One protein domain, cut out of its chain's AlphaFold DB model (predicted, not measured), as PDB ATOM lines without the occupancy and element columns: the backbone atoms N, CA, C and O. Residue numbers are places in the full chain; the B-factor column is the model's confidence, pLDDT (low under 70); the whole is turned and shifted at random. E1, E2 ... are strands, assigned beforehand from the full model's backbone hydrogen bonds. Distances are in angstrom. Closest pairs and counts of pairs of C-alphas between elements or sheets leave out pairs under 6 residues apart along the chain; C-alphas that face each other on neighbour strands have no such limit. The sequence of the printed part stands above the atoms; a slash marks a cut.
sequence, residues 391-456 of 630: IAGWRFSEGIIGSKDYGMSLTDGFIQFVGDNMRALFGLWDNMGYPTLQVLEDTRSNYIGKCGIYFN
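AT A GLANCE: This is residues 391 to 456 of the 630 residues of an uncharacterized protein of Prevotella sp (UniProt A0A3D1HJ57). The model is a single twisted sheet, a one-layer wall of six strands side by side in chain order, short at the E1 and E2 end and longer from E4 to E6. After E6 a tail with no named element, residues 443 to 456, loops back and then runs off from the sheet. The printed part has 66 residues, with no named helix and six named strands, E1 to E6, which hold 32 of them, under half; the class is all strand. The sheet order is E1, E2, E3, E4, E5, E6, all antiparallel. The whole is loose, with a radius of gyration of the C-alphas of 13.7 A and spans of 38 by 30 by 25 A.

IN THESE COORDINATES: E1 is residues 394 to 397, 10.0 A from first to last C-alpha, beginning at C-alpha 394 (115.318, 130.862, 103.625). E2 is residues 400 to 402, 5.8 A, and E3 is residues 407 to 410, 10.3 A. E4 is residues 414 to 419, 16.1 A. E5, the longest strand by residues, is residues 422 to 429, 15.6 A, and bends by 89 degrees at residue 426, where C-alpha 426 is at (130.712, 129.345, 93.286). E6 is residues 436 to 442, 17.0 A, ending at C-alpha 442 (122.054, 132.805, 81.295).

HOW THE PARTS SIT: The six strands form a meander, each the antiparallel neighbour of the one before, and each successive pair is a hairpin. E1, an edge strand, and E2 stand at 145 degrees between directions, with N 402 and O 395 2.7 A apart. E2 is staggered: it pairs with E1 over residues 400 to 401 and with E3 over 401 to 402. N 410 of E3 and O 401 of E2 are 3.1 A apart. E3 and E4 stand at 171 degrees, with N 407 and O 418 at 2.8 A. E4 and E5 stand at 163 degrees, with N 415 and O 426 at 2.8 A. E5 and E6, the other edge strand, stand at 175 degrees; N 425 and O 439 are 2.8 A apart, and beyond the bend N 429 and O 436 are 3.1 A apart. Among the pairs that are apart are E1 and E4, and E3 and E6.

THE WHOLE: The two C-alphas farthest apart are those of Glu 398 and Asn 456, at 39.7 A. The printed part has no cut. No link is long: the first four are tight, and that from E5 to E6, six residues, is short. The mean pLDDT of the printed part is 79.0; residues 392 to 394, 398 to 406 and 430 to 434 are under 70.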
ATOM      1  N   ILE A 391     113.750 130.575 107.757       80.62
ATOM      2  CA  ILE A 391     114.335 131.737 108.439       80.62
ATOM      3  C   ILE A 391     114.297 132.897 107.453       80.62
ATOM      4  O   ILE A 391     114.987 132.856 106.448       80.62
ATOM      5  N   ALA A 392     113.487 133.930 107.696       66.69
ATOM      6  CA  ALA A 392     113.405 135.112 106.821       66.69
ATOM      7  C   ALA A 392     113.211 134.794 105.311       66.69
ATOM      8  O   ALA A 392     113.711 135.514 104.451       66.69
ATOM      9  N   GLY A 393     112.497 133.706 104.986       63.19
ATOM     10  CA  GLY A 393     112.274 133.236 103.610       63.19
ATOM     11  C   GLY A 393     113.262 132.169 103.121       63.19
ATOM     12  O   GLY A 393     112.990 131.511 102.116       63.19
ATOM     13  N   TRP A 394     114.359 131.944 103.847       66.31
ATOM     14  CA  TRP A 394     115.318 130.862 103.625       66.31
ATOM     15  C   TRP A 394     114.745 129.556 104.146       66.31
ATOM     16  O   TRP A 394     114.671 129.356 105.357       66.31
ATOM     17  N   ARG A 395     114.324 128.668 103.245       72.81
ATOM     18  CA  ARG A 395     113.890 127.330 103.644       72.81
ATOM     19  C   ARG A 395     115.101 126.477 103.984       72.81
ATOM     20  O   ARG A 395     116.135 126.619 103.346       72.81
ATOM     21  N   PHE A 396     114.967 125.604 104.965       75.44
ATOM     22  CA  PHE A 396     115.892 124.497 105.134       75.44
ATOM     23  C   PHE A 396     115.119 123.187 105.053       75.44
ATOM     24  O   PHE A 396     113.976 123.103 105.508       75.44
ATOM     25  N   SER A 397     115.720 122.209 104.387       71.38
ATOM     26  CA  SER A 397     115.240 120.836 104.243       71.38
ATOM     27  C   SER A 397     116.417 119.973 103.807       71.38
ATOM     28  O   SER A 397     117.207 120.427 102.979       71.38
ATOM     29  N   GLU A 398     116.523 118.746 104.316       68.00
ATOM     30  CA  GLU A 398     117.546 117.782 103.867       68.00
ATOM     31  C   GLU A 398     118.998 118.307 104.010       68.00
ATOM     32  O   GLU A 398     119.856 118.007 103.185       68.00
ATOM     33  N   GLY A 399     119.284 119.120 105.038       64.44
ATOM     34  CA  GLY A 399     120.639 119.623 105.323       64.44
ATOM     35  C   GLY A 399     121.109 120.812 104.470       64.44
ATOM     36  O   GLY A 399     122.283 121.167 104.521       64.44
ATOM     37  N   ILE A 400     120.220 121.446 103.698       63.78
ATOM     38  CA  ILE A 400     120.548 122.597 102.838       63.78
ATOM     39  C   ILE A 400     119.771 123.829 103.307       63.78
ATOM     40  O   ILE A 400     118.569 123.739 103.550       63.78
ATOM     41  N   ILE A 401     120.428 124.995 103.371       68.06
ATOM     42  CA  ILE A 401     119.752 126.303 103.457       68.06
ATOM     43  C   ILE A 401     119.470 126.759 102.024       68.06
ATOM     44  O   ILE A 401     120.376 127.190 101.308       68.06
ATOM     45  N   GLY A 402     118.223 126.615 101.585       67.75
ATOM     46  CA  GLY A 402     117.781 126.934 100.235       67.75
ATOM     47  C   GLY A 402     116.609 126.087  99.754       67.75
ATOM     48  O   GLY A 402     115.922 125.417 100.518       67.75
ATOM     49  N   SER A 403     116.381 126.113  98.444       63.38
ATOM     50  CA  SER A 403     115.571 125.103  97.761       63.38
ATOM     51  C   SER A 403     116.457 124.352  96.770       63.38
ATOM     52  O   SER A 403     117.436 124.905  96.260       63.38
ATOM     53  N   LYS A 404     116.139 123.075  96.555       54.97
ATOM     54  CA  LYS A 404     116.896 122.164  95.690       54.97
ATOM     55  C   LYS A 404     116.787 122.538  94.208       54.97
ATOM     56  O   LYS A 404     117.740 122.336  93.466       54.97
ATOM     57  N   ASP A 405     115.661 123.138  93.817       58.97
ATOM     58  CA  ASP A 405     115.306 123.333  92.406       58.97
ATOM     59  C   ASP A 405     115.307 124.811  91.975       58.97
ATOM     60  O   ASP A 405     115.520 125.123  90.806       58.97
ATOM     61  N   TYR A 406     115.086 125.738  92.914       64.62
ATOM     62  CA  TYR A 406     114.945 127.175  92.634       64.62
ATOM     63  C   TYR A 406     115.378 128.043  93.823       64.62
ATOM     64  O   TYR A 406     114.964 127.796  94.956       64.62
ATOM     65  N   GLY A 407     116.138 129.106  93.570       75.88
ATOM     66  CA  GLY A 407     116.599 130.077  94.563       75.88
ATOM     67  C   GLY A 407     118.091 129.968  94.864       75.88
ATOM     68  O   GLY A 407     118.879 129.568  94.010       75.88
ATOM     69  N   MET A 408     118.485 130.371  96.072       81.19
ATOM     70  CA  MET A 408     119.860 130.219  96.545       81.19
ATOM     71  C   MET A 408     119.998 128.950  97.387       81.19
ATOM     72  O   MET A 408     119.138 128.696  98.228       81.19
ATOM     73  N   SER A 409     121.073 128.190  97.173       78.25
ATOM     74  CA  SER A 409     121.431 127.013  97.975       78.25
ATOM     75  C   SER A 409     122.855 127.156  98.517       78.25
ATOM     76  O   SER A 409     123.759 127.569  97.784       78.25
ATOM     77  N   LEU A 410     123.044 126.795  99.786       79.25
ATOM     78  CA  LEU A 410     124.343 126.705 100.454       79.25
ATOM     79  C   LEU A 410     124.610 125.253 100.862       79.25
ATOM     80  O   LEU A 410     123.785 124.656 101.554       79.25
ATOM     81  N   THR A 411     125.754 124.710 100.453       74.62
ATOM     82  CA  THR A 411     126.238 123.377 100.840       74.62
ATOM     83  C   THR A 411     127.671 123.467 101.372       74.62
ATOM     84  O   THR A 411     128.266 124.545 101.399       74.62
ATOM     85  N   ASP A 412     128.241 122.341 101.798       76.25
ATOM     86  CA  ASP A 412     129.665 122.234 102.139       76.25
ATOM     87  C   ASP A 412     130.594 122.447 100.925       76.25
ATOM     88  O   ASP A 412     131.753 122.831 101.095       76.25
ATOM     89  N   GLY A 413     130.088 122.233  99.705       77.88
ATOM     90  CA  GLY A 413     130.852 122.314  98.461       77.88
ATOM     91  C   GLY A 413     130.614 123.561  97.605       77.88
ATOM     92  O   GLY A 413     131.489 123.901  96.802       77.88
ATOM     93  N   PHE A 414     129.466 124.242  97.729       83.06
ATOM     94  CA  PHE A 414     129.132 125.385  96.873       83.06
ATOM     95  C   PHE A 414     128.107 126.372  97.454       83.06
ATOM     96  O   PHE A 414     127.301 126.071  98.334       83.06
ATOM     97  N   ILE A 415     128.101 127.560  96.849       88.31
ATOM     98  CA  ILE A 415     127.037 128.563  96.899       88.31
ATOM     99  C   ILE A 415     126.461 128.670  95.490       88.31
ATOM    100  O   ILE A 415     127.210 128.893  94.538       88.31
ATOM    101  N   GLN A 416     125.145 128.553  95.336       86.62
ATOM    102  CA  GLN A 416     124.507 128.737  94.032       86.62
ATOM    103  C   GLN A 416     123.267 129.618  94.100       86.62
ATOM    104  O   GLN A 416     122.582 129.647  95.117       86.62
ATOM    105  N   PHE A 417     122.967 130.274  92.983       87.81
ATOM    106  CA  PHE A 417     121.724 130.967  92.673       87.81
ATOM    107  C   PHE A 417     121.191 130.384  91.368       87.81
ATOM    108  O   PHE A 417     121.854 130.497  90.335       87.81
ATOM    109  N   VAL A 418     120.021 129.752  91.407       85.38
ATOM    110  CA  VAL A 418     119.416 129.092  90.246       85.38
ATOM    111  C   VAL A 418     117.966 129.519  90.098       85.38
ATOM    112  O   VAL A 418     117.197 129.532  91.056       85.38
ATOM    113  N   GLY A 419     117.568 129.857  88.881       83.38
ATOM    114  CA  GLY A 419     116.175 130.140  88.562       83.38
ATOM    115  C   GLY A 419     116.044 130.796  87.203       83.38
ATOM    116  O   GLY A 419     116.978 131.436  86.737       83.38
ATOM    117  N   ASP A 420     114.883 130.629  86.565       84.50
ATOM    118  CA  ASP A 420     114.575 131.278  85.282       84.50
ATOM    119  C   ASP A 420     115.686 131.062  84.226       84.50
ATOM    120  O   ASP A 420     116.171 132.010  83.635       84.50
ATOM    121  N   ASN A 421     116.175 129.829  84.024       86.31
ATOM    122  CA  ASN A 421     117.291 129.511  83.103       86.31
ATOM    123  C   ASN A 421     118.568 130.361  83.309       86.31
ATOM    124  O   ASN A 421     119.349 130.581  82.380       86.31
ATOM    125  N   MET A 422     118.774 130.855  84.528       88.19
ATOM    126  CA  MET A 422     120.006 131.483  84.975       88.19
ATOM    127  C   MET A 422     120.633 130.654  86.085       88.19
ATOM    128  O   MET A 422     119.937 130.074  86.928       88.19
ATOM    129  N   ARG A 423     121.962 130.650  86.107       88.50
ATOM    130  CA  ARG A 423     122.756 130.023  87.153       88.50
ATOM    131  C   ARG A 423     123.988 130.860  87.458       88.50
ATOM    132  O   ARG A 423     124.749 131.204  86.557       88.50
ATOM    133  N   ALA A 424     124.211 131.118  88.739       91.38
ATOM    134  CA  ALA A 424     125.491 131.568  89.263       91.38
ATOM    135  C   ALA A 424     125.923 130.606  90.367       91.38
ATOM    136  O   ALA A 424     125.231 130.487  91.374       91.38
ATOM    137  N   LEU A 425     127.039 129.912  90.171       89.06
ATOM    138  CA  LEU A 425     127.591 128.948  91.115       89.06
ATOM    139  C   LEU A 425     129.038 129.299  91.448       89.06
ATOM    140  O   LEU A 425     129.821 129.634  90.558       89.06
ATOM    141  N   PHE A 426     129.379 129.165  92.727       90.50
ATOM    142  CA  PHE A 426     130.712 129.345  93.286       90.50
ATOM    143  C   PHE A 426     131.026 128.153  94.193       90.50
ATOM    144  O   PHE A 426     130.380 127.980  95.224       90.50
ATOM    145  N   GLY A 427     131.992 127.322  93.815       85.12
ATOM    146  CA  GLY A 427     132.324 126.083  94.519       85.12
ATOM    147  C   GLY A 427     132.547 124.914  93.570       85.12
ATOM    148  O   GLY A 427     132.523 125.091  92.356       85.12
ATOM    149  N   LEU A 428     132.792 123.730  94.131       74.44
ATOM    150  CA  LEU A 428     133.072 122.525  93.354       74.44
ATOM    151  C   LEU A 428     131.793 122.028  92.670       74.44
ATOM    152  O   LEU A 428     130.833 121.649  93.334       74.44
ATOM    153  N   TRP A 429     131.804 122.019  91.337       72.50
ATOM    154  CA  TRP A 429     130.705 121.507  90.516       72.50
ATOM    155  C   TRP A 429     131.231 120.693  89.330       72.50
ATOM    156  O   TRP A 429     132.226 121.073  88.701       72.50
ATOM    157  N   ASP A 430     130.561 119.585  89.009       67.81
ATOM    158  CA  ASP A 430     131.048 118.505  88.141       67.81
ATOM    159  C   ASP A 430     130.205 118.293  86.866       67.81
ATOM    160  O   ASP A 430     129.964 117.173  86.435       67.81
ATOM    161  N   ASN A 431     129.772 119.356  86.186       57.75
ATOM    162  CA  ASN A 431     128.810 119.208  85.077       57.75
ATOM    163  C   ASN A 431     129.413 119.049  83.666       57.75
ATOM    164  O   ASN A 431     128.689 119.142  82.681       57.75
ATOM    165  N   MET A 432     130.726 118.820  83.529       52.12
ATOM    166  CA  MET A 432     131.371 118.602  82.215       52.12
ATOM    167  C   MET A 432     132.555 117.614  82.246       52.12
ATOM    168  O   MET A 432     133.405 117.635  81.358       52.12
ATOM    169  N   GLY A 433     132.648 116.754  83.268       59.91
ATOM    170  CA  GLY A 433     133.759 115.798  83.411       59.91
ATOM    171  C   GLY A 433     135.064 116.386  83.972       59.91
ATOM    172  O   GLY A 433     136.054 115.667  84.067       59.91
ATOM    173  N   TYR A 434     135.059 117.661  84.384       66.38
ATOM    174  CA  TYR A 434     136.147 118.325  85.110       66.38
ATOM    175  C   TYR A 434     135.583 119.161  86.269       66.38
ATOM    176  O   TYR A 434     134.510 119.750  86.111       66.38
ATOM    177  N   PRO A 435     136.288 119.250  87.413       75.94
ATOM    178  CA  PRO A 435     135.874 120.103  88.519       75.94
ATOM    179  C   PRO A 435     135.986 121.577  88.116       75.94
ATOM    180  O   PRO A 435     137.053 122.050  87.722       75.94
ATOM    181  N   THR A 436     134.880 122.306  88.230       80.81
ATOM    182  CA  THR A 436     134.828 123.758  88.013       80.81
ATOM    183  C   THR A 436     134.660 124.474  89.346       80.81
ATOM    184  O   THR A 436     134.037 123.930  90.252       80.81
ATOM    185  N   LEU A 437     135.246 125.670  89.468       86.19
ATOM    186  CA  LEU A 437     135.130 126.516  90.664       86.19
ATOM    187  C   LEU A 437     134.018 127.567  90.529       86.19
ATOM    188  O   LEU A 437     133.513 128.079  91.526       86.19
ATOM    189  N   GLN A 438     133.670 127.932  89.296       89.25
ATOM    190  CA  GLN A 438     132.694 128.973  89.018       89.25
ATOM    191  C   GLN A 438     131.931 128.660  87.732       89.25
ATOM    192  O   GLN A 438     132.541 128.342  86.710       89.25
ATOM    193  N   VAL A 439     130.606 128.803  87.775       89.12
ATOM    194  CA  VAL A 439     129.727 128.701  86.601       89.12
ATOM    195  C   VAL A 439     128.801 129.910  86.578       89.12
ATOM    196  O   VAL A 439     128.085 130.158  87.545       89.12
ATOM    197  N   LEU A 440     128.806 130.651  85.471       91.62
ATOM    198  CA  LEU A 440     127.905 131.773  85.221       91.62
ATOM    199  C   LEU A 440     127.187 131.523  83.898       91.62
ATOM    200  O   LEU A 440     127.826 131.441  82.850       91.62
ATOM    201  N   GLU A 441     125.869 131.389  83.947       90.50
ATOM    202  CA  GLU A 441     125.060 131.012  82.796       90.50
ATOM    203  C   GLU A 441     123.744 131.791  82.776       90.50
ATOM    204  O   GLU A 441     123.047 131.895  83.783       90.50
ATOM    205  N   ASP A 442     123.390 132.305  81.602       91.31
ATOM    206  CA  ASP A 442     122.054 132.805  81.295       91.31
ATOM    207  C   ASP A 442     121.656 132.240  79.927       91.31
ATOM    208  O   ASP A 442     122.124 132.709  78.884       91.31
ATOM    209  N   THR A 443     120.774 131.241  79.921       90.31
ATOM    210  CA  THR A 443     120.257 130.581  78.707       90.31
ATOM    211  C   THR A 443     118.841 131.017  78.336       90.31
ATOM    212  O   THR A 443     118.267 130.510  77.375       90.31
ATOM    213  N   ARG A 444     118.280 132.030  79.010       90.38
ATOM    214  CA  ARG A 444     116.961 132.589  78.667       90.38
ATOM    215  C   ARG A 444     116.882 133.091  77.225       90.38
ATOM    216  O   ARG A 444     117.802 133.730  76.730       90.38
ATOM    217  N   SER A 445     115.757 132.909  76.551       88.69
ATOM    218  CA  SER A 445     115.557 133.540  75.241       88.69
ATOM    219  C   SER A 445     115.128 135.002  75.418       88.69
ATOM    220  O   SER A 445     114.075 135.261  75.995       88.69
ATOM    221  N   ASN A 446     115.910 135.968  74.922       81.62
ATOM    222  CA  ASN A 446     115.576 137.397  74.955       81.62
ATOM    223  C   ASN A 446     116.083 138.147  73.703       81.62
ATOM    224  O   ASN A 446     117.002 137.706  73.024       81.62
ATOM    225  N   TYR A 447     115.470 139.295  73.390       79.56
ATOM    226  CA  TYR A 447     115.826 140.121  72.219       79.56
ATOM    227  C   TYR A 447     117.034 141.050  72.444       79.56
ATOM    228  O   TYR A 447     117.488 141.701  71.506       79.56
ATOM    229  N   ILE A 448     117.533 141.146  73.678       84.50
ATOM    230  CA  ILE A 448     118.676 141.990  74.048       84.50
ATOM    231  C   ILE A 448     119.909 141.118  74.279       84.50
ATOM    232  O   ILE A 448     119.800 140.013  74.805       84.50
ATOM    233  N   GLY A 449     121.087 141.625  73.911       84.25
ATOM    234  CA  GLY A 449     122.351 140.957  74.219       84.25
ATOM    235  C   GLY A 449     122.531 140.746  75.727       84.25
ATOM    236  O   GLY A 449     121.968 141.477  76.543       84.25
ATOM    237  N   LYS A 450     123.326 139.741  76.094       88.50
ATOM    238  CA  LYS A 450     123.589 139.376  77.490       88.50
ATOM    239  C   LYS A 450     125.021 139.712  77.875       88.50
ATOM    240  O   LYS A 450     125.930 139.602  77.056       88.50
ATOM    241  N   CYS A 451     125.220 140.088  79.132       88.56
ATOM    242  CA  CYS A 451     126.537 140.300  79.720       88.56
ATOM    243  C   CYS A 451     126.699 139.322  80.884       88.56
ATOM    244  O   CYS A 451     125.956 139.414  81.857       88.56
ATOM    245  N   GLY A 452     127.630 138.372  80.761       88.38
ATOM    246  CA  GLY A 452     127.923 137.424  81.839       88.38
ATOM    247  C   GLY A 452     128.705 138.079  82.977       88.38
ATOM    248  O   GLY A 452     128.322 137.968  84.137       88.38
ATOM    249  N   ILE A 453     129.779 138.802  82.641       91.88
ATOM    250  CA  ILE A 453     130.612 139.527  83.607       91.88
ATOM    251  C   ILE A 453     130.900 140.932  83.078       91.88
ATOM    252  O   ILE A 453     131.350 141.093  81.943       91.88
ATOM    253  N   TYR A 454     130.660 141.941  83.916       92.56
ATOM    254  CA  TYR A 454     130.960 143.341  83.632       92.56
ATOM    255  C   TYR A 454     132.035 143.857  84.591       92.56
ATOM    256  O   TYR A 454     131.845 143.847  85.807       92.56
ATOM    257  N   PHE A 455     133.146 144.347  84.042       93.50
ATOM    258  CA  PHE A 455     134.238 144.941  84.810       93.50
ATOM    259  C   PHE A 455     134.294 146.452  84.558       93.50
ATOM    260  O   PHE A 455     134.398 146.883  83.412       93.50
ATOM    261  N   ASN A 456     134.269 147.264  85.621       93.25
ATOM    262  CA  ASN A 456     134.413 148.722  85.537       93.25
ATOM    263  C   ASN A 456     135.416 149.230  86.577       93.25
ATOM    264  O   ASN A 456     135.044 149.663  87.667       93.25
TER     265      ASN A 456